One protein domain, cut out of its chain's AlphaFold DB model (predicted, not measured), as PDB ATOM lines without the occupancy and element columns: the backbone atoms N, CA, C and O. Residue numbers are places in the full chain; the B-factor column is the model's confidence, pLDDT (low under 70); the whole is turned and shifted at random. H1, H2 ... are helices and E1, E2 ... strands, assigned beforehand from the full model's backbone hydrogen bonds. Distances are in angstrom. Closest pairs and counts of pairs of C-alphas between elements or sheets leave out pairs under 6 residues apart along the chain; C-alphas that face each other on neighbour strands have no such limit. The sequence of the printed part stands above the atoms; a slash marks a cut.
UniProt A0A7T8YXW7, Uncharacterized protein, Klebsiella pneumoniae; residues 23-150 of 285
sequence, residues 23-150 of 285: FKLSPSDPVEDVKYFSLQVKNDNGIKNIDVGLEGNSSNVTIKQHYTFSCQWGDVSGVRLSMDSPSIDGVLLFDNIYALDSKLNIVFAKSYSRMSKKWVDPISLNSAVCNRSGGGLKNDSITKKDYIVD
ATOM      1  N   PHE A  23     162.663 141.476 125.148       97.62
ATOM      2  CA  PHE A  23     162.854 142.475 124.099       97.62
ATOM      3  C   PHE A  23     163.776 141.925 123.019       97.62
ATOM      4  O   PHE A  23     164.922 141.562 123.289       97.62
ATOM      5  N   LYS A  24     163.306 141.944 121.772       97.81
ATOM      6  CA  LYS A  24     164.069 141.481 120.614       97.81
ATOM      7  C   LYS A  24     164.030 142.513 119.497       97.81
ATOM      8  O   LYS A  24     162.969 143.013 119.146       97.81
ATOM      9  N   LEU A  25     165.194 142.786 118.914       97.81
ATOM     10  CA  LEU A  25     165.319 143.600 117.709       97.81
ATOM     11  C   LEU A  25     165.464 142.715 116.474       97.81
ATOM     12  O   LEU A  25     166.232 141.749 116.477       97.81
ATOM     13  N   SER A  26     164.781 143.092 115.401       97.44
ATOM     14  CA  SER A  26     164.989 142.540 114.062       97.44
ATOM     15  C   SER A  26     164.925 143.654 113.016       97.44
ATOM     16  O   SER A  26     164.149 144.588 113.206       97.44
ATOM     17  N   PRO A  27     165.689 143.579 111.914       96.19
ATOM     18  CA  PRO A  27     165.518 144.501 110.793       96.19
ATOM     19  C   PRO A  27     164.065 144.521 110.296       96.19
ATOM     20  O   PRO A  27     163.379 143.499 110.347       96.19
ATOM     21  N   SER A  28     163.607 145.680 109.828       94.44
ATOM     22  CA  SER A  28     162.299 145.883 109.199       94.44
ATOM     23  C   SER A  28     162.491 146.512 107.822       94.44
ATOM     24  O   SER A  28     163.526 147.124 107.549       94.44
ATOM     25  N   ASP A  29     161.466 146.402 106.978       90.75
ATOM     26  CA  ASP A  29     161.438 147.069 105.682       90.75
ATOM     27  C   ASP A  29     161.656 148.582 105.850       90.75
ATOM     28  O   ASP A  29     161.032 149.193 106.733       90.75
ATOM     29  N   PRO A  30     162.558 149.179 105.050       89.81
ATOM     30  CA  PRO A  30     162.772 150.616 105.048       89.81
ATOM     31  C   PRO A  30     161.553 151.339 104.471       89.81
ATOM     32  O   PRO A  30     160.797 150.779 103.673       89.81
ATOM     33  N   VAL A  31     161.390 152.603 104.849       89.81
ATOM     34  CA  VAL A  31     160.413 153.504 104.232       89.81
ATOM     35  C   VAL A  31     161.170 154.734 103.766       89.81
ATOM     36  O   VAL A  31     161.807 155.403 104.577       89.81
ATOM     37  N   GLU A  32     161.113 154.997 102.458       87.50
ATOM     38  CA  GLU A  32     161.940 156.017 101.803       87.50
ATOM     39  C   GLU A  32     163.431 155.789 102.124       87.50
ATOM     40  O   GLU A  32     163.929 154.671 101.968       87.50
ATOM     41  N   ASP A  33     164.134 156.817 102.598       86.88
ATOM     42  CA  ASP A  33     165.554 156.745 102.955       86.88
ATOM     43  C   ASP A  33     165.795 156.291 104.406       86.88
ATOM     44  O   ASP A  33     166.941 156.104 104.829       86.88
ATOM     45  N   VAL A  34     164.732 156.085 105.193       90.56
ATOM     46  CA  VAL A  34     164.845 155.715 106.608       90.56
ATOM     47  C   VAL A  34     164.857 154.195 106.756       90.56
ATOM     48  O   VAL A  34     163.926 153.483 106.368       90.56
ATOM     49  N   LYS A  35     165.925 153.682 107.372       93.94
ATOM     50  CA  LYS A  35     166.030 152.277 107.781       93.94
ATOM     51  C   LYS A  35     165.277 152.062 109.087       93.94
ATOM     52  O   LYS A  35     165.395 152.867 110.007       93.94
ATOM     53  N   TYR A  36     164.578 150.938 109.187       96.12
ATOM     54  CA  TYR A  36     163.796 150.588 110.367       96.12
ATOM     55  C   TYR A  36     164.233 149.258 110.971       96.12
ATOM     56  O   TYR A  36     164.693 148.341 110.289       96.12
ATOM     57  N   PHE A  37     164.020 149.147 112.274       97.69
ATOM     58  CA  PHE A  37     164.009 147.897 113.016       97.69
ATOM     59  C   PHE A  37     162.639 147.722 113.667       97.69
ATOM     60  O   PHE A  37     161.954 148.694 113.963       97.69
ATOM     61  N   SER A  38     162.247 146.479 113.909       97.81
ATOM     62  CA  SER A  38     161.104 146.137 114.745       97.81
ATOM     63  C   SER A  38     161.613 145.740 116.126       97.81
ATOM     64  O   SER A  38     162.405 144.799 116.260       97.81
ATOM     65  N   LEU A  39     161.189 146.482 117.148       98.50
ATOM     66  CA  LEU A  39     161.345 146.108 118.544       98.50
ATOM     67  C   LEU A  39     160.132 145.271 118.952       98.50
ATOM     68  O   LEU A  39     159.054 145.799 119.227       98.50
ATOM     69  N   GLN A  40     160.324 143.959 119.007       98.31
ATOM     70  CA  GLN A  40     159.345 143.034 119.552       98.31
ATOM     71  C   GLN A  40     159.468 142.992 121.075       98.31
ATOM     72  O   GLN A  40     160.535 142.694 121.612       98.31
ATOM     73  N   VAL A  41     158.357 143.248 121.758       97.69
ATOM     74  CA  VAL A  41     158.201 143.138 123.207       97.69
ATOM     75  C   VAL A  41     157.223 142.010 123.496       97.69
ATOM     76  O   VAL A  41     156.094 142.031 123.001       97.69
ATOM     77  N   LYS A  42     157.640 141.023 124.287       97.06
ATOM     78  CA  LYS A  42     156.818 139.859 124.629       97.06
ATOM     79  C   LYS A  42     156.735 139.680 126.137       97.06
ATOM     80  O   LYS A  42     157.746 139.717 126.825       97.06
ATOM     81  N   ASN A  43     155.536 139.424 126.642       94.38
ATOM     82  CA  ASN A  43     155.318 138.946 128.005       94.38
ATOM     83  C   ASN A  43     154.130 137.968 128.026       94.38
ATOM     84  O   ASN A  43     153.611 137.591 126.973       94.38
ATOM     85  N   ASP A  44     153.683 137.565 129.213       91.56
ATOM     86  CA  ASP A  44     152.567 136.621 129.370       91.56
ATOM     87  C   ASP A  44     151.235 137.138 128.797       91.56
ATOM     88  O   ASP A  44     150.354 136.345 128.469       91.56
ATOM     89  N   ASN A  45     151.083 138.459 128.649       91.12
ATOM     90  CA  ASN A  45     149.869 139.086 128.129       91.12
ATOM     91  C   ASN A  45     149.868 139.227 126.600       91.12
ATOM     92  O   ASN A  45     148.827 139.551 126.028       91.12
ATOM     93  N   GLY A  46     150.996 138.985 125.925       95.19
ATOM     94  CA  GLY A  46     151.044 138.953 124.468       95.19
ATOM     95  C   GLY A  46     152.359 139.432 123.867       95.19
ATOM     96  O   GLY A  46     153.432 139.342 124.465       95.19
ATOM     97  N   ILE A  47     152.257 139.915 122.631       97.06
ATOM     98  CA  ILE A  47     153.374 140.422 121.836       97.06
ATOM     99  C   ILE A  47     152.975 141.787 121.282       97.06
ATOM    100  O   ILE A  47     151.875 141.948 120.753       97.06
ATOM    101  N   LYS A  48     153.887 142.753 121.361       96.31
ATOM    102  CA  LYS A  48     153.773 144.056 120.714       96.31
ATOM    103  C   LYS A  48     155.015 144.315 119.881       96.31
ATOM    104  O   LYS A  48     156.121 144.090 120.356       96.31
ATOM    105  N   ASN A  49     154.830 144.797 118.661       97.38
ATOM    106  CA  ASN A  49     155.928 145.274 117.830       97.38
ATOM    107  C   ASN A  49     155.877 146.802 117.810       97.38
ATOM    108  O   ASN A  49     154.788 147.369 117.742       97.38
ATOM    109  N   ILE A  50     157.042 147.431 117.912       97.44
ATOM    110  CA  ILE A  50     157.225 148.880 117.826       97.44
ATOM    111  C   ILE A  50     158.215 149.134 116.696       97.44
ATOM    112  O   ILE A  50     159.294 148.531 116.688       97.44
ATOM    113  N   ASP A  51     157.872 150.008 115.754       97.56
ATOM    114  CA  ASP A  51     158.836 150.429 114.739       97.56
ATOM    115  C   ASP A  51     159.886 151.367 115.351       97.56
ATOM    116  O   ASP A  51     159.587 152.279 116.122       97.56
ATOM    117  N   VAL A  52     161.146 151.134 114.996       97.56
ATOM    118  CA  VAL A  52     162.304 151.909 115.437       97.56
ATOM    119  C   VAL A  52     163.021 152.420 114.197       97.56
ATOM    120  O   VAL A  52     163.809 151.696 113.586       97.56
ATOM    121  N   GLY A  53     162.732 153.662 113.812       95.81
ATOM    122  CA  GLY A  53     163.481 154.358 112.767       95.81
ATOM    123  C   GLY A  53     164.903 154.666 113.233       95.81
ATOM    124  O   GLY A  53     165.103 155.084 114.374       95.81
ATOM    125  N   LEU A  54     165.892 154.434 112.371       95.19
ATOM    126  CA  LEU A  54     167.265 154.849 112.640       95.19
ATOM    127  C   LEU A  54     167.404 156.368 112.485       95.19
ATOM    128  O   LEU A  54     166.892 156.949 111.532       95.19
ATOM    129  N   GLU A  55     168.118 156.998 113.417       92.19
ATOM    130  CA  GLU A  55     168.314 158.448 113.438       92.19
ATOM    131  C   GLU A  55     169.605 158.863 112.708       92.19
ATOM    132  O   GLU A  55     170.645 158.203 112.790       92.19
ATOM    133  N   GLY A  56     169.554 159.983 111.980       89.69
ATOM    134  CA  GLY A  56     170.691 160.491 111.209       89.69
ATOM    135  C   GLY A  56     171.197 159.492 110.161       89.69
ATOM    136  O   GLY A  56     170.427 158.943 109.381       89.69
ATOM    137  N   ASN A  57     172.509 159.256 110.153       91.62
ATOM    138  CA  ASN A  57     173.179 158.301 109.265       91.62
ATOM    139  C   ASN A  57     173.456 156.956 109.958       91.62
ATOM    140  O   ASN A  57     174.364 156.220 109.552       91.62
ATOM    141  N   SER A  58     172.733 156.636 111.034       94.25
ATOM    142  CA  SER A  58     172.881 155.350 111.709       94.25
ATOM    143  C   SER A  58     172.561 154.185 110.774       94.25
ATOM    144  O   SER A  58     171.638 154.219 109.964       94.25
ATOM    145  N   SER A  59     173.345 153.115 110.899       92.25
ATOM    146  CA  SER A  59     173.174 151.893 110.100       92.25
ATOM    147  C   SER A  59     172.632 150.715 110.902       92.25
ATOM    148  O   SER A  59     172.182 149.735 110.310       92.25
ATOM    149  N   ASN A  60     172.670 150.805 112.233       94.50
ATOM    150  CA  ASN A  60     172.236 149.753 113.135       94.50
ATOM    151  C   ASN A  60     171.718 150.335 114.458       94.50
ATOM    152  O   ASN A  60     172.013 151.477 114.815       94.50
ATOM    153  N   VAL A  61     170.993 149.508 115.205       97.56
ATOM    154  CA  VAL A  61     170.527 149.778 116.565       97.56
ATOM    155  C   VAL A  61     170.765 148.547 117.432       97.56
ATOM    156  O   VAL A  61     170.629 147.409 116.986       97.56
ATOM    157  N   THR A  62     171.142 148.760 118.692       97.56
ATOM    158  CA  THR A  62     171.410 147.660 119.631       97.56
ATOM    159  C   THR A  62     170.721 147.883 120.965       97.56
ATOM    160  O   THR A  62     170.685 149.006 121.462       97.56
ATOM    161  N   ILE A  63     170.218 146.812 121.582       98.31
ATOM    162  CA  ILE A  63     169.787 146.844 122.982       98.31
ATOM    163  C   ILE A  63     171.037 146.988 123.855       98.31
ATOM    164  O   ILE A  63     171.978 146.202 123.737       98.31
ATOM    165  N   LYS A  64     171.063 148.007 124.717       97.69
ATOM    166  CA  LYS A  64     172.174 148.253 125.650       97.69
ATOM    167  C   LYS A  64     171.823 147.962 127.098       97.69
ATOM    168  O   LYS A  64     172.729 147.704 127.886       97.69
ATOM    169  N   GLN A  65     170.549 148.068 127.460       97.69
ATOM    170  CA  GLN A  65     170.117 147.983 128.850       97.69
ATOM    171  C   GLN A  65     168.636 147.631 128.929       97.69
ATOM    172  O   GLN A  65     167.846 148.095 128.109       97.69
ATOM    173  N   HIS A  66     168.279 146.849 129.942       97.56
ATOM    174  CA  HIS A  66     166.899 146.610 130.344       97.56
ATOM    175  C   HIS A  66     166.632 147.343 131.657       97.56
ATOM    176  O   HIS A  66     167.540 147.513 132.476       97.56
ATOM    177  N   TYR A  67     165.388 147.757 131.855       97.31
ATOM    178  CA  TYR A  67     164.934 148.441 133.056       97.31
ATOM    179  C   TYR A  67     163.725 147.736 133.653       97.31
ATOM    180  O   TYR A  67     162.906 147.145 132.945       97.31
ATOM    181  N   THR A  68     163.580 147.894 134.960       96.31
ATOM    182  CA  THR A  68     162.363 147.568 135.691       96.31
ATOM    183  C   THR A  68     162.031 148.756 136.575       96.31
ATOM    184  O   THR A  68     162.880 149.205 137.346       96.31
ATOM    185  N   PHE A  69     160.812 149.269 136.451       95.50
ATOM    186  CA  PHE A  69     160.303 150.353 137.286       95.50
ATOM    187  C   PHE A  69     159.098 149.843 138.066       95.50
ATOM    188  O   PHE A  69     158.183 149.266 137.481       95.50
ATOM    189  N   SER A  70     159.087 150.079 139.374       95.19
ATOM    190  CA  SER A  70     157.950 149.755 140.234       95.19
ATOM    191  C   SER A  70     157.182 151.030 140.547       95.19
ATOM    192  O   SER A  70     157.571 151.814 141.417       95.19
ATOM    193  N   CYS A  71     156.100 151.249 139.805       95.19
ATOM    194  CA  CYS A  71     155.233 152.409 139.958       95.19
ATOM    195  C   CYS A  71     154.046 152.074 140.871       95.19
ATOM    196  O   CYS A  71     153.647 150.918 141.001       95.19
ATOM    197  N   GLN A  72     153.418 153.089 141.475       94.81
ATOM    198  CA  GLN A  72     152.262 152.885 142.368       94.81
ATOM    199  C   GLN A  72     151.090 152.152 141.690       94.81
ATOM    200  O   GLN A  72     150.306 151.485 142.357       94.81
ATOM    201  N   TRP A  73     150.976 152.277 140.367       93.56
ATOM    202  CA  TRP A  73     149.929 151.663 139.551       93.56
ATOM    203  C   TRP A  73     150.357 150.353 138.868       93.56
ATOM    204  O   TRP A  73     149.556 149.773 138.134       93.56
ATOM    205  N   GLY A  74     151.585 149.877 139.091       93.31
ATOM    206  CA  GLY A  74     152.074 148.603 138.565       93.31
ATOM    207  C   GLY A  74     153.533 148.633 138.115       93.31
ATOM    208  O   GLY A  74     154.165 149.687 138.046       93.31
ATOM    209  N   ASP A  75     154.053 147.450 137.797       93.69
ATOM    210  CA  ASP A  75     155.406 147.290 137.273       93.69
ATOM    211  C   ASP A  75     155.472 147.611 135.773       93.69
ATOM    212  O   ASP A  75     154.546 147.337 134.999       93.69
ATOM    213  N   VAL A  76     156.605 148.179 135.369       95.88
ATOM    214  CA  VAL A  76     156.913 148.586 133.998       95.88
ATOM    215  C   VAL A  76     158.245 147.970 133.595       95.88
ATOM    216  O   VAL A  76     159.246 148.100 134.303       95.88
ATOM    217  N   SER A  77     158.269 147.328 132.429       97.31
ATOM    218  CA  SER A  77     159.504 146.849 131.805       97.31
ATOM    219  C   SER A  77     159.987 147.873 130.787       97.31
ATOM    220  O   SER A  77     159.195 148.368 129.985       97.31
ATOM    221  N   GLY A  78     161.279 148.185 130.794       97.12
ATOM    222  CA  GLY A  78     161.867 149.120 129.841       97.12
ATOM    223  C   GLY A  78     163.097 148.578 129.136       97.12
ATOM    224  O   GLY A  78     163.735 147.630 129.593       97.12
ATOM    225  N   VAL A  79     163.453 149.219 128.029       98.38
ATOM    226  CA  VAL A  79     164.655 148.917 127.256       98.38
ATOM    227  C   VAL A  79     165.287 150.206 126.741       98.38
ATOM    228  O   VAL A  79     164.581 151.115 126.303       98.38
ATOM    229  N   ARG A  80     166.621 150.280 126.787       98.38
ATOM    230  CA  ARG A  80     167.412 151.296 126.086       98.38
ATOM    231  C   ARG A  80     167.999 150.697 124.829       98.38
ATOM    232  O   ARG A  80     168.788 149.747 124.884       98.38
ATOM    233  N   LEU A  81     167.653 151.312 123.715       98.50
ATOM    234  CA  LEU A  81     168.278 151.091 122.429       98.50
ATOM    235  C   LEU A  81     169.333 152.168 122.208       98.50
ATOM    236  O   LEU A  81     169.115 153.310 122.590       98.50
ATOM    237  N   SER A  82     170.455 151.820 121.591       97.62
ATOM    238  CA  SER A  82     171.486 152.788 121.228       97.62
ATOM    239  C   SER A  82     171.872 152.651 119.765       97.62
ATOM    240  O   SER A  82     172.037 151.532 119.261       97.62
ATOM    241  N   MET A  83     172.022 153.807 119.128       96.62
ATOM    242  CA  MET A  83     172.436 153.993 117.744       96.62
ATOM    243  C   MET A  83     173.612 154.967 117.708       96.62
ATOM    244  O   MET A  83     173.713 155.875 118.539       96.62
ATOM    245  N   ASP A  84     174.492 154.795 116.734       95.06
ATOM    246  CA  ASP A  84     175.575 155.723 116.443       95.06
ATOM    247  C   ASP A  84     175.474 156.214 115.000       95.06
ATOM    248  O   ASP A  84     175.223 155.440 114.074       95.06
ATOM    249  N   SER A  85     175.599 157.523 114.816       93.94
ATOM    250  CA  SER A  85     175.517 158.193 113.523       93.94
ATOM    251  C   SER A  85     176.817 158.956 113.279       93.94
ATOM    252  O   SER A  85     177.118 159.913 114.003       93.94
ATOM    253  N   PRO A  86     177.592 158.586 112.251       91.56
ATOM    254  CA  PRO A  86     178.738 159.374 111.822       91.56
ATOM    255  C   PRO A  86     178.316 160.790 111.402       91.56
ATOM    256  O   PRO A  86     177.333 160.971 110.680       91.56
ATOM    257  N   SER A  87     179.081 161.796 111.827       85.69
ATOM    258  CA  SER A  87     178.943 163.188 111.387       85.69
ATOM    259  C   SER A  87     180.317 163.845 111.225       85.69
ATOM    260  O   SER A  87     181.333 163.298 111.666       85.69
ATOM    261  N   ILE A  88     180.352 165.034 110.613       83.06
ATOM    262  CA  ILE A  88     181.587 165.812 110.441       83.06
ATOM    263  C   ILE A  88     182.216 166.226 111.782       83.06
ATOM    264  O   ILE A  88     183.438 166.286 111.896       83.06
ATOM    265  N   ASP A  89     181.389 166.426 112.812       77.88
ATOM    266  CA  ASP A  89     181.806 166.854 114.154       77.88
ATOM    267  C   ASP A  89     182.109 165.668 115.091       77.88
ATOM    268  O   ASP A  89     182.361 165.841 116.288       77.88
ATOM    269  N   GLY A  90     182.096 164.446 114.551       85.06
ATOM    270  CA  GLY A  90     182.297 163.199 115.281       85.06
ATOM    271  C   GLY A  90     181.050 162.317 115.301       85.06
ATOM    272  O   GLY A  90     180.085 162.534 114.575       85.06
ATOM    273  N   VAL A  91     181.082 161.269 116.116       90.94
ATOM    274  CA  VAL A  91     179.958 160.333 116.225       90.94
ATOM    275  C   VAL A  91     178.890 160.926 117.137       90.94
ATOM    276  O   VAL A  91     179.147 161.131 118.326       90.94
ATOM    277  N   LEU A  92     177.705 161.166 116.579       93.50
ATOM    278  CA  LEU A  92     176.503 161.486 117.339       93.50
ATOM    279  C   LEU A  92     175.868 160.176 117.813       93.50
ATOM    280  O   LEU A  92     175.743 159.229 117.038       93.50
ATOM    281  N   LEU A  93     175.505 160.104 119.087       95.62
ATOM    282  CA  LEU A  93     174.878 158.927 119.679       95.62
ATOM    283  C   LEU A  93     173.419 159.231 119.979       95.62
ATOM    284  O   LEU A  93     173.116 160.308 120.489       95.62
ATOM    285  N   PHE A  94     172.555 158.259 119.720       97.00
ATOM    286  CA  PHE A  94     171.143 158.299 120.071       97.00
ATOM    287  C   PHE A  94     170.842 157.165 121.044       97.00
ATOM    288  O   PHE A  94     171.250 156.021 120.813       97.00
ATOM    289  N   ASP A  95     170.165 157.473 122.146       97.44
ATOM    290  CA  ASP A  95     169.643 156.486 123.086       97.44
ATOM    291  C   ASP A  95     168.124 156.619 123.169       97.44
ATOM    292  O   ASP A  95     167.605 157.617 123.666       97.44
ATOM    293  N   ASN A  96     167.418 155.582 122.723       97.56
ATOM    294  CA  ASN A  96     165.960 155.552 122.699       97.56
ATOM    295  C   ASN A  96     165.496 154.646 123.831       97.56
ATOM    296  O   ASN A  96     165.845 153.463 123.871       97.56
ATOM    297  N   ILE A  97     164.733 155.199 124.767       97.75
ATOM    298  CA  ILE A  97     164.190 154.454 125.898       97.75
ATOM    299  C   ILE A  97     162.706 154.243 125.670       97.75
ATOM    300  O   ILE A  97     161.964 155.209 125.524       97.75
ATOM    301  N   TYR A  98     162.290 152.983 125.713       97.75
ATOM    302  CA  TYR A  98     160.892 152.570 125.681       97.75
ATOM    303  C   TYR A  98     160.555 151.903 127.007       97.75
ATOM    304  O   TYR A  98     161.339 151.090 127.500       97.75
ATOM    305  N   ALA A  99     159.393 152.210 127.576       97.19
ATOM    306  CA  ALA A  99     158.880 151.541 128.761       97.19
ATOM    307  C   ALA A  99     157.406 151.177 128.567       97.19
ATOM    308  O   ALA A  99     156.601 151.996 128.107       97.19
ATOM    309  N   LEU A 100     157.071 149.934 128.904       95.75
ATOM    310  CA  LEU A 100     155.753 149.354 128.713       95.75
ATOM    311  C   LEU A 100     155.225 148.765 130.021       95.75
ATOM    312  O   LEU A 100     155.968 148.121 130.768       95.75
ATOM    313  N   ASP A 101     153.939 148.981 130.288       94.56
ATOM    314  CA  ASP A 101     153.258 148.339 131.412       94.56
ATOM    315  C   ASP A 101     153.055 146.831 131.168       94.56
ATOM    316  O   ASP A 101     153.342 146.293 130.094       94.56
ATOM    317  N   SER A 102     152.525 146.125 132.169       92.69
ATOM    318  CA  SER A 102     152.253 144.686 132.071       92.69
ATOM    319  C   SER A 102     151.312 144.315 130.918       92.69
ATOM    320  O   SER A 102     151.406 143.203 130.403       92.69
ATOM    321  N   LYS A 103     150.451 145.225 130.452       93.75
ATOM    322  CA  LYS A 103     149.541 145.014 129.315       93.75
ATOM    323  C   LYS A 103     150.161 145.422 127.973       93.75
ATOM    324  O   LYS A 103     149.450 145.465 126.973       93.75
ATOM    325  N   LEU A 104     151.462 145.717 127.942       94.12
ATOM    326  CA  LEU A 104     152.190 146.200 126.767       94.12
ATOM    327  C   LEU A 104     151.680 147.562 126.247       94.12
ATOM    328  O   LEU A 104     151.880 147.922 125.078       94.12
ATOM    329  N   ASN A 105     151.055 148.374 127.103       93.62
ATOM    330  CA  ASN A 105     150.827 149.779 126.780       93.62
ATOM    331  C   ASN A 105     152.141 150.535 126.938       93.62
ATOM    332  O   ASN A 105     152.839 150.366 127.934       93.62
ATOM    333  N   ILE A 106     152.465 151.390 125.972       93.94
ATOM    334  CA  ILE A 106     153.649 152.242 126.066       93.94
ATOM    335  C   ILE A 106     153.319 153.371 127.032       93.94
ATOM    336  O   ILE A 106     152.378 154.131 126.811       93.94
ATOM    337  N   VAL A 107     154.086 153.457 128.109       95.25
ATOM    338  CA  VAL A 107     153.925 154.480 129.150       95.25
ATOM    339  C   VAL A 107     155.019 155.541 129.079       95.25
ATOM    340  O   VAL A 107     154.850 156.632 129.618       95.25
ATOM    341  N   PHE A 108     156.123 155.228 128.396       96.69
ATOM    342  CA  PHE A 108     157.235 156.135 128.163       96.69
ATOM    343  C   PHE A 108     157.962 155.771 126.864       96.69
ATOM    344  O   PHE A 108     158.225 154.595 126.608       96.69
ATOM    345  N   ALA A 109     158.289 156.776 126.061       97.38
ATOM    346  CA  ALA A 109     159.137 156.683 124.885       97.38
ATOM    347  C   ALA A 109     159.832 158.036 124.676       97.38
ATOM    348  O   ALA A 109     159.153 159.036 124.439       97.38
ATOM    349  N   LYS A 110     161.164 158.067 124.781       96.75
ATOM    350  CA  LYS A 110     161.973 159.284 124.607       96.75
ATOM    351  C   LYS A 110     163.313 158.958 123.954       96.75
ATOM    352  O   LYS A 110     163.907 157.921 124.265       96.75
ATOM    353  N   SER A 111     163.772 159.839 123.072       96.38
ATOM    354  CA  SER A 111     165.069 159.749 122.398       96.38
ATOM    355  C   SER A 111     166.007 160.835 122.922       96.38
ATOM    356  O   SER A 111     165.625 161.999 123.071       96.38
ATOM    357  N   TYR A 112     167.238 160.442 123.232       96.25
ATOM    358  CA  TYR A 112     168.295 161.331 123.697       96.25
ATOM    359  C   TYR A 112     169.436 161.327 122.687       96.25
ATOM    360  O   TYR A 112     170.133 160.320 122.549       96.25
ATOM    361  N   SER A 113     169.684 162.461 122.037       95.50
ATOM    362  CA  SER A 113     170.895 162.653 121.237       95.50
ATOM    363  C   SER A 113     172.012 163.241 122.099       95.50
ATOM    364  O   SER A 113     171.781 164.135 122.915       95.50
ATOM    365  N   ARG A 114     173.237 162.723 121.963       93.88
ATOM    366  CA  ARG A 114     174.392 163.150 122.768       93.88
ATOM    367  C   ARG A 114     175.715 162.987 122.031       93.88
ATOM    368  O   ARG A 114     175.917 162.050 121.263       93.88
ATOM    369  N   MET A 115     176.668 163.850 122.377       86.38
ATOM    370  CA  MET A 115     178.064 163.747 121.919       86.38
ATOM    371  C   MET A 115     178.978 163.032 122.932       86.38
ATOM    372  O   MET A 115     180.039 162.517 122.578       86.38
ATOM    373  N   SER A 116     178.596 162.992 124.215       85.00
ATOM    374  CA  SER A 116     179.349 162.256 125.241       85.00
ATOM    375  C   SER A 116     179.316 160.765 124.936       85.00
ATOM    376  O   SER A 116     178.239 160.232 124.710       85.00
ATOM    377  N   LYS A 117     180.453 160.061 125.016       86.06
ATOM    378  CA  LYS A 117     180.513 158.600 124.809       86.06
ATOM    379  C   LYS A 117     179.912 157.801 125.964       86.06
ATOM    380  O   LYS A 117     179.381 156.712 125.743       86.06
ATOM    381  N   LYS A 118     179.974 158.328 127.190       90.25
ATOM    382  CA  LYS A 118     179.449 157.652 128.381       90.25
ATOM    383  C   LYS A 118     177.969 157.984 128.552       90.25
ATOM    384  O   LYS A 118     177.623 159.150 128.724       90.25
ATOM    385  N   TRP A 119     177.136 156.948 128.543       93.62
ATOM    386  CA  TRP A 119     175.737 157.050 128.939       93.62
ATOM    387  C   TRP A 119     175.614 157.174 130.460       93.62
ATOM    388  O   TRP A 119     176.338 156.508 131.208       93.62
ATOM    389  N   VAL A 120     174.687 158.020 130.895       93.56
ATOM    390  CA  VAL A 120     174.244 158.153 132.280       93.56
ATOM    391  C   VAL A 120     172.727 158.224 132.219       93.56
ATOM    392  O   VAL A 120     172.204 159.073 131.503       93.56
ATOM    393  N   ASP A 121     172.041 157.328 132.929       95.25
ATOM    394  CA  ASP A 121     170.580 157.373 133.001       95.25
ATOM    395  C   ASP A 121     170.135 158.735 133.578       95.25
ATOM    396  O   ASP A 121     170.730 159.187 134.565       95.25
ATOM    397  N   PRO A 122     169.112 159.393 132.995       95.50
ATOM    398  CA  PRO A 122     168.526 160.598 133.571       95.50
ATOM    399  C   PRO A 122     168.080 160.338 135.014       95.50
ATOM    400  O   PRO A 122     167.431 159.325 135.295       95.50
ATOM    401  N   ILE A 123     168.410 161.240 135.940       96.62
ATOM    402  CA  ILE A 123     168.063 161.068 137.365       96.62
ATOM    403  C   ILE A 123     166.539 161.021 137.542       96.62
ATOM    404  O   ILE A 123     166.022 160.293 138.393       96.62
ATOM    405  N   SER A 124     165.818 161.758 136.700       95.44
ATOM    406  CA  SER A 124     164.362 161.833 136.718       95.44
ATOM    407  C   SER A 124     163.674 160.643 136.040       95.44
ATOM    408  O   SER A 124     162.450 160.541 136.139       95.44
ATOM    409  N   LEU A 125     164.409 159.713 135.405       96.25
ATOM    410  CA  LEU A 125     163.840 158.671 134.536       96.25
ATOM    411  C   LEU A 125     162.723 157.862 135.213       96.25
ATOM    412  O   LEU A 125     161.657 157.682 134.631       96.25
ATOM    413  N   ASN A 126     162.933 157.415 136.455       95.81
ATOM    414  CA  ASN A 126     161.912 156.664 137.194       95.81
ATOM    415  C   ASN A 126     160.634 157.491 137.410       95.81
ATOM    416  O   ASN A 126     159.528 157.010 137.172       95.81
ATOM    417  N   SER A 127     160.784 158.754 137.821       95.19
ATOM    418  CA  SER A 127     159.641 159.655 137.998       95.19
ATOM    419  C   SER A 127     158.924 159.921 136.675       95.19
ATOM    420  O   SER A 127     157.698 159.905 136.642       95.19
ATOM    421  N   ALA A 128     159.663 160.068 135.573       95.00
ATOM    422  CA  ALA A 128     159.094 160.324 134.259       95.00
ATOM    423  C   ALA A 128     158.273 159.130 133.745       95.00
ATOM    424  O   ALA A 128     157.154 159.299 133.256       95.00
ATOM    425  N   VAL A 129     158.788 157.909 133.929       96.00
ATOM    426  CA  VAL A 129     158.076 156.667 133.598       96.00
ATOM    427  C   VAL A 129     156.832 156.505 134.475       96.00
ATOM    428  O   VAL A 129     155.730 156.311 133.959       96.00
ATOM    429  N   CYS A 130     156.974 156.629 135.795       95.19
ATOM    430  CA  CYS A 130     155.862 156.400 136.716       95.19
ATOM    431  C   CYS A 130     154.795 157.498 136.684       95.19
ATOM    432  O   CYS A 130     153.626 157.205 136.937       95.19
ATOM    433  N   ASN A 131     155.148 158.726 136.310       93.25
ATOM    434  CA  ASN A 131     154.187 159.807 136.083       93.25
ATOM    435  C   ASN A 131     153.655 159.834 134.643       93.25
ATOM    436  O   ASN A 131     152.804 160.664 134.331       93.25
ATOM    437  N   ARG A 132     154.136 158.934 133.769       87.38
ATOM    438  CA  ARG A 132     153.774 158.865 132.342       87.38
ATOM    439  C   ARG A 132     154.001 160.192 131.609       87.38
ATOM    440  O   ARG A 132     153.276 160.525 130.675       87.38
ATOM    441  N   SER A 133     155.005 160.962 132.029       75.50
ATOM    442  CA  SER A 133     155.253 162.320 131.528       75.50
ATOM    443  C   SER A 133     155.933 162.356 130.156       75.50
ATOM    444  O   SER A 133     156.185 163.435 129.638       75.50
ATOM    445  N   GLY A 134     156.228 161.190 129.576       67.31
ATOM    446  CA  GLY A 134     156.946 161.041 128.312       67.31
ATOM    447  C   GLY A 134     156.369 159.931 127.445       67.31
ATOM    448  O   GLY A 134     157.131 159.167 126.872       67.31
ATOM    449  N   GLY A 135     155.037 159.783 127.372       65.06
ATOM    450  CA  GLY A 135     154.333 158.857 126.462       65.06
ATOM    451  C   GLY A 135     154.492 159.227 124.978       65.06
ATOM    452  O   GLY A 135     153.516 159.312 124.238       65.06
ATOM    453  N   GLY A 136     155.722 159.518 124.562       83.06
ATOM    454  CA  GLY A 136     156.094 160.191 123.335       83.06
ATOM    455  C   GLY A 136     156.276 159.256 122.156       83.06
ATOM    456  O   GLY A 136     157.217 159.464 121.408       83.06
ATOM    457  N   LEU A 137     155.410 158.255 121.967       93.00
ATOM    458  CA  LEU A 137     155.370 157.480 120.724       93.00
ATOM    459  C   LEU A 137     154.093 157.807 119.949       93.00
ATOM    460  O   LEU A 137     152.995 157.769 120.509       93.00
ATOM    461  N   LYS A 138     154.233 158.108 118.661       94.06
ATOM    462  CA  LYS A 138     153.114 158.303 117.735       94.06
ATOM    463  C   LYS A 138     153.271 157.394 116.528       94.06
ATOM    464  O   LYS A 138     154.356 156.894 116.265       94.06
ATOM    465  N   ASN A 139     152.176 157.212 115.801       93.75
ATOM    466  CA  ASN A 139     152.165 156.518 114.526       93.75
ATOM    467  C   ASN A 139     151.997 157.543 113.404       93.75
ATOM    468  O   ASN A 139     151.107 158.399 113.471       93.75
ATOM    469  N   ASP A 140     152.864 157.487 112.404       91.56
ATOM    470  CA  ASP A 140     152.791 158.377 111.259       91.56
ATOM    471  C   ASP A 140     151.650 157.957 110.322       91.56
ATOM    472  O   ASP A 140     151.518 156.806 109.909       91.56
ATOM    473  N   SER A 141     150.794 158.914 109.971       92.31
ATOM    474  CA  SER A 141     149.566 158.621 109.227       92.31
ATOM    475  C   SER A 141     149.800 158.144 107.788       92.31
ATOM    476  O   SER A 141     148.897 157.514 107.228       92.31
ATOM    477  N   ILE A 142     150.973 158.411 107.209       90.94
ATOM    478  CA  ILE A 142     151.304 158.108 105.812       90.94
ATOM    479  C   ILE A 142     152.054 156.778 105.746       90.94
ATOM    480  O   ILE A 142     151.576 155.819 105.144       90.94
ATOM    481  N   THR A 143     153.193 156.706 106.427       91.06
ATOM    482  CA  THR A 143     154.093 155.548 106.463       91.06
ATOM    483  C   THR A 143     153.572 154.416 107.348       91.06
ATOM    484  O   THR A 143     154.017 153.279 107.209       91.06
ATOM    485  N   LYS A 144     152.631 154.717 108.257       93.06
ATOM    486  CA  LYS A 144     152.120 153.808 109.300       93.06
ATOM    487  C   LYS A 144     153.189 153.331 110.281       93.06
ATOM    488  O   LYS A 144     152.932 152.384 111.023       93.06
ATOM    489  N   LYS A 145     154.357 153.977 110.296       94.38
ATOM    490  CA  LYS A 145     155.472 153.651 111.183       94.38
ATOM    491  C   LYS A 145     155.369 154.404 112.498       94.38
ATOM    492  O   LYS A 145     154.949 155.563 112.539       94.38
ATOM    493  N   ASP A 146     155.769 153.741 113.572       95.44
ATOM    494  CA  ASP A 146     155.942 154.396 114.859       95.44
ATOM    495  C   ASP A 146     157.171 155.316 114.866       95.44
ATOM    496  O   ASP A 146     158.203 155.025 114.258       95.44
ATOM    497  N   TYR A 147     157.065 156.427 115.590       94.44
ATOM    498  CA  TYR A 147     158.158 157.364 115.810       94.44
ATOM    499  C   TYR A 147     158.046 158.021 117.186       94.44
ATOM    500  O   TYR A 147     156.952 158.281 117.702       94.44
ATOM    501  N   ILE A 148     159.202 158.277 117.797       95.25
ATOM    502  CA  ILE A 148     159.273 159.042 119.038       95.25
ATOM    503  C   ILE A 148     158.971 160.514 118.717       95.25
ATOM    504  O   ILE A 148     159.294 160.984 117.636       95.25
ATOM    505  N   VAL A 149     158.319 161.242 119.621       93.12
ATOM    506  CA  VAL A 149     158.093 162.699 119.525       93.12
ATOM    507  C   VAL A 149     158.767 163.487 120.637       93.12
ATOM    508  O   VAL A 149     158.919 164.699 120.513       93.12
ATOM    509  N   ASP A 150     159.141 162.819 121.725       93.12
ATOM    510  CA  ASP A 150     159.886 163.417 122.825       93.12
ATOM    511  C   ASP A 150     161.380 163.208 122.558       93.12
ATOM    512  O   ASP A 150     161.904 162.097 122.688       93.12
TER     513      ASP A 150
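This is residues 23 to 150 of the 285 residues of an uncharacterized protein of Klebsiella pneumoniae (UniProt A0A7T8YXW7). Two strongly twisted sheets lie partly face to face as a sandwich, the larger of four strands, E4 to E7, and the smaller of three, E1 to E3. The short hairpin E8 and E9 sits at one side of it, beside edge strands E3 and E7, and the short helix H1 packs on the larger sheet, away from the smaller one. The printed part has 128 residues, with nine named strands and one named helix in the order E1 E2 E3 E4 E5 E6 E7 H1 E8 E9, and the class is mostly strand. The sheets run E4 E5 E6 E7, E1 E2 E3 and E8 E9, each antiparallel. The whole is compact, with a radius of gyration of the C-alphas of 14.5 A and spans of 45 by 32 by 23 A.

E4, residues 62 to 71, E5, residues 74 to 87, E6, residues 90 to 101, and E7, residues 106 to 114, form a meander, each strand the antiparallel neighbour of the one before. Hairpin E4 and E5 has N 67 and O 78 within hydrogen-bond range at 2.8 A, hairpin E5 and E6 has N 81 and O 96 at 2.8 A, and hairpin E6 and E7 has N 97 and O 110 at 2.9 A. E1, residues 23 to 31, E2, residues 34 to 43, and E3, residues 46 to 53, form a second meander. Hairpin E1 and E2 has N 26 and O 38 within range at 3.0 A, and hairpin E2 and E3 has N 39 and O 50 at 2.8 A. The facing parts of these two sheets are 11.2 A centre to centre, with their strands at 35 degrees. H1, residues 125 to 130, is on the sheet of four; its closest C-alphas to E4 are those of Cys 130 and Cys 71, 5.2 A. Every O i to N i+4 pair in H1 is within range. E8, residues 137 to 139, and E9, residues 146 to 148, are a hairpin, with N 147 and O 138 at 2.8 A. The closest C-alphas of E3 and E9 are those of Asp 51 and Asp 146, 4.9 A; those of E7 and E8 are Ala 109 and Leu 137, 5.7 A.

E5 is 40.9 A long, E6 36.4 A, E2 28.8 A and E4 26.4 A. E1 begins at C-alpha 23, (162.854, 142.475, 124.099), and bends by 52 degrees at residue 27. E5 begins at C-alpha 74, (152.074, 148.603, 138.565), and E9 ends at C-alpha 148, (159.273, 159.042, 119.038).

The two C-alphas farthest apart, of Asp 44 and Ile 88, are 45.3 A apart. The printed part has no cut, and no link is long. Mean pLDDT of the printed part is 93.7; residues 134 to 135 are under 70.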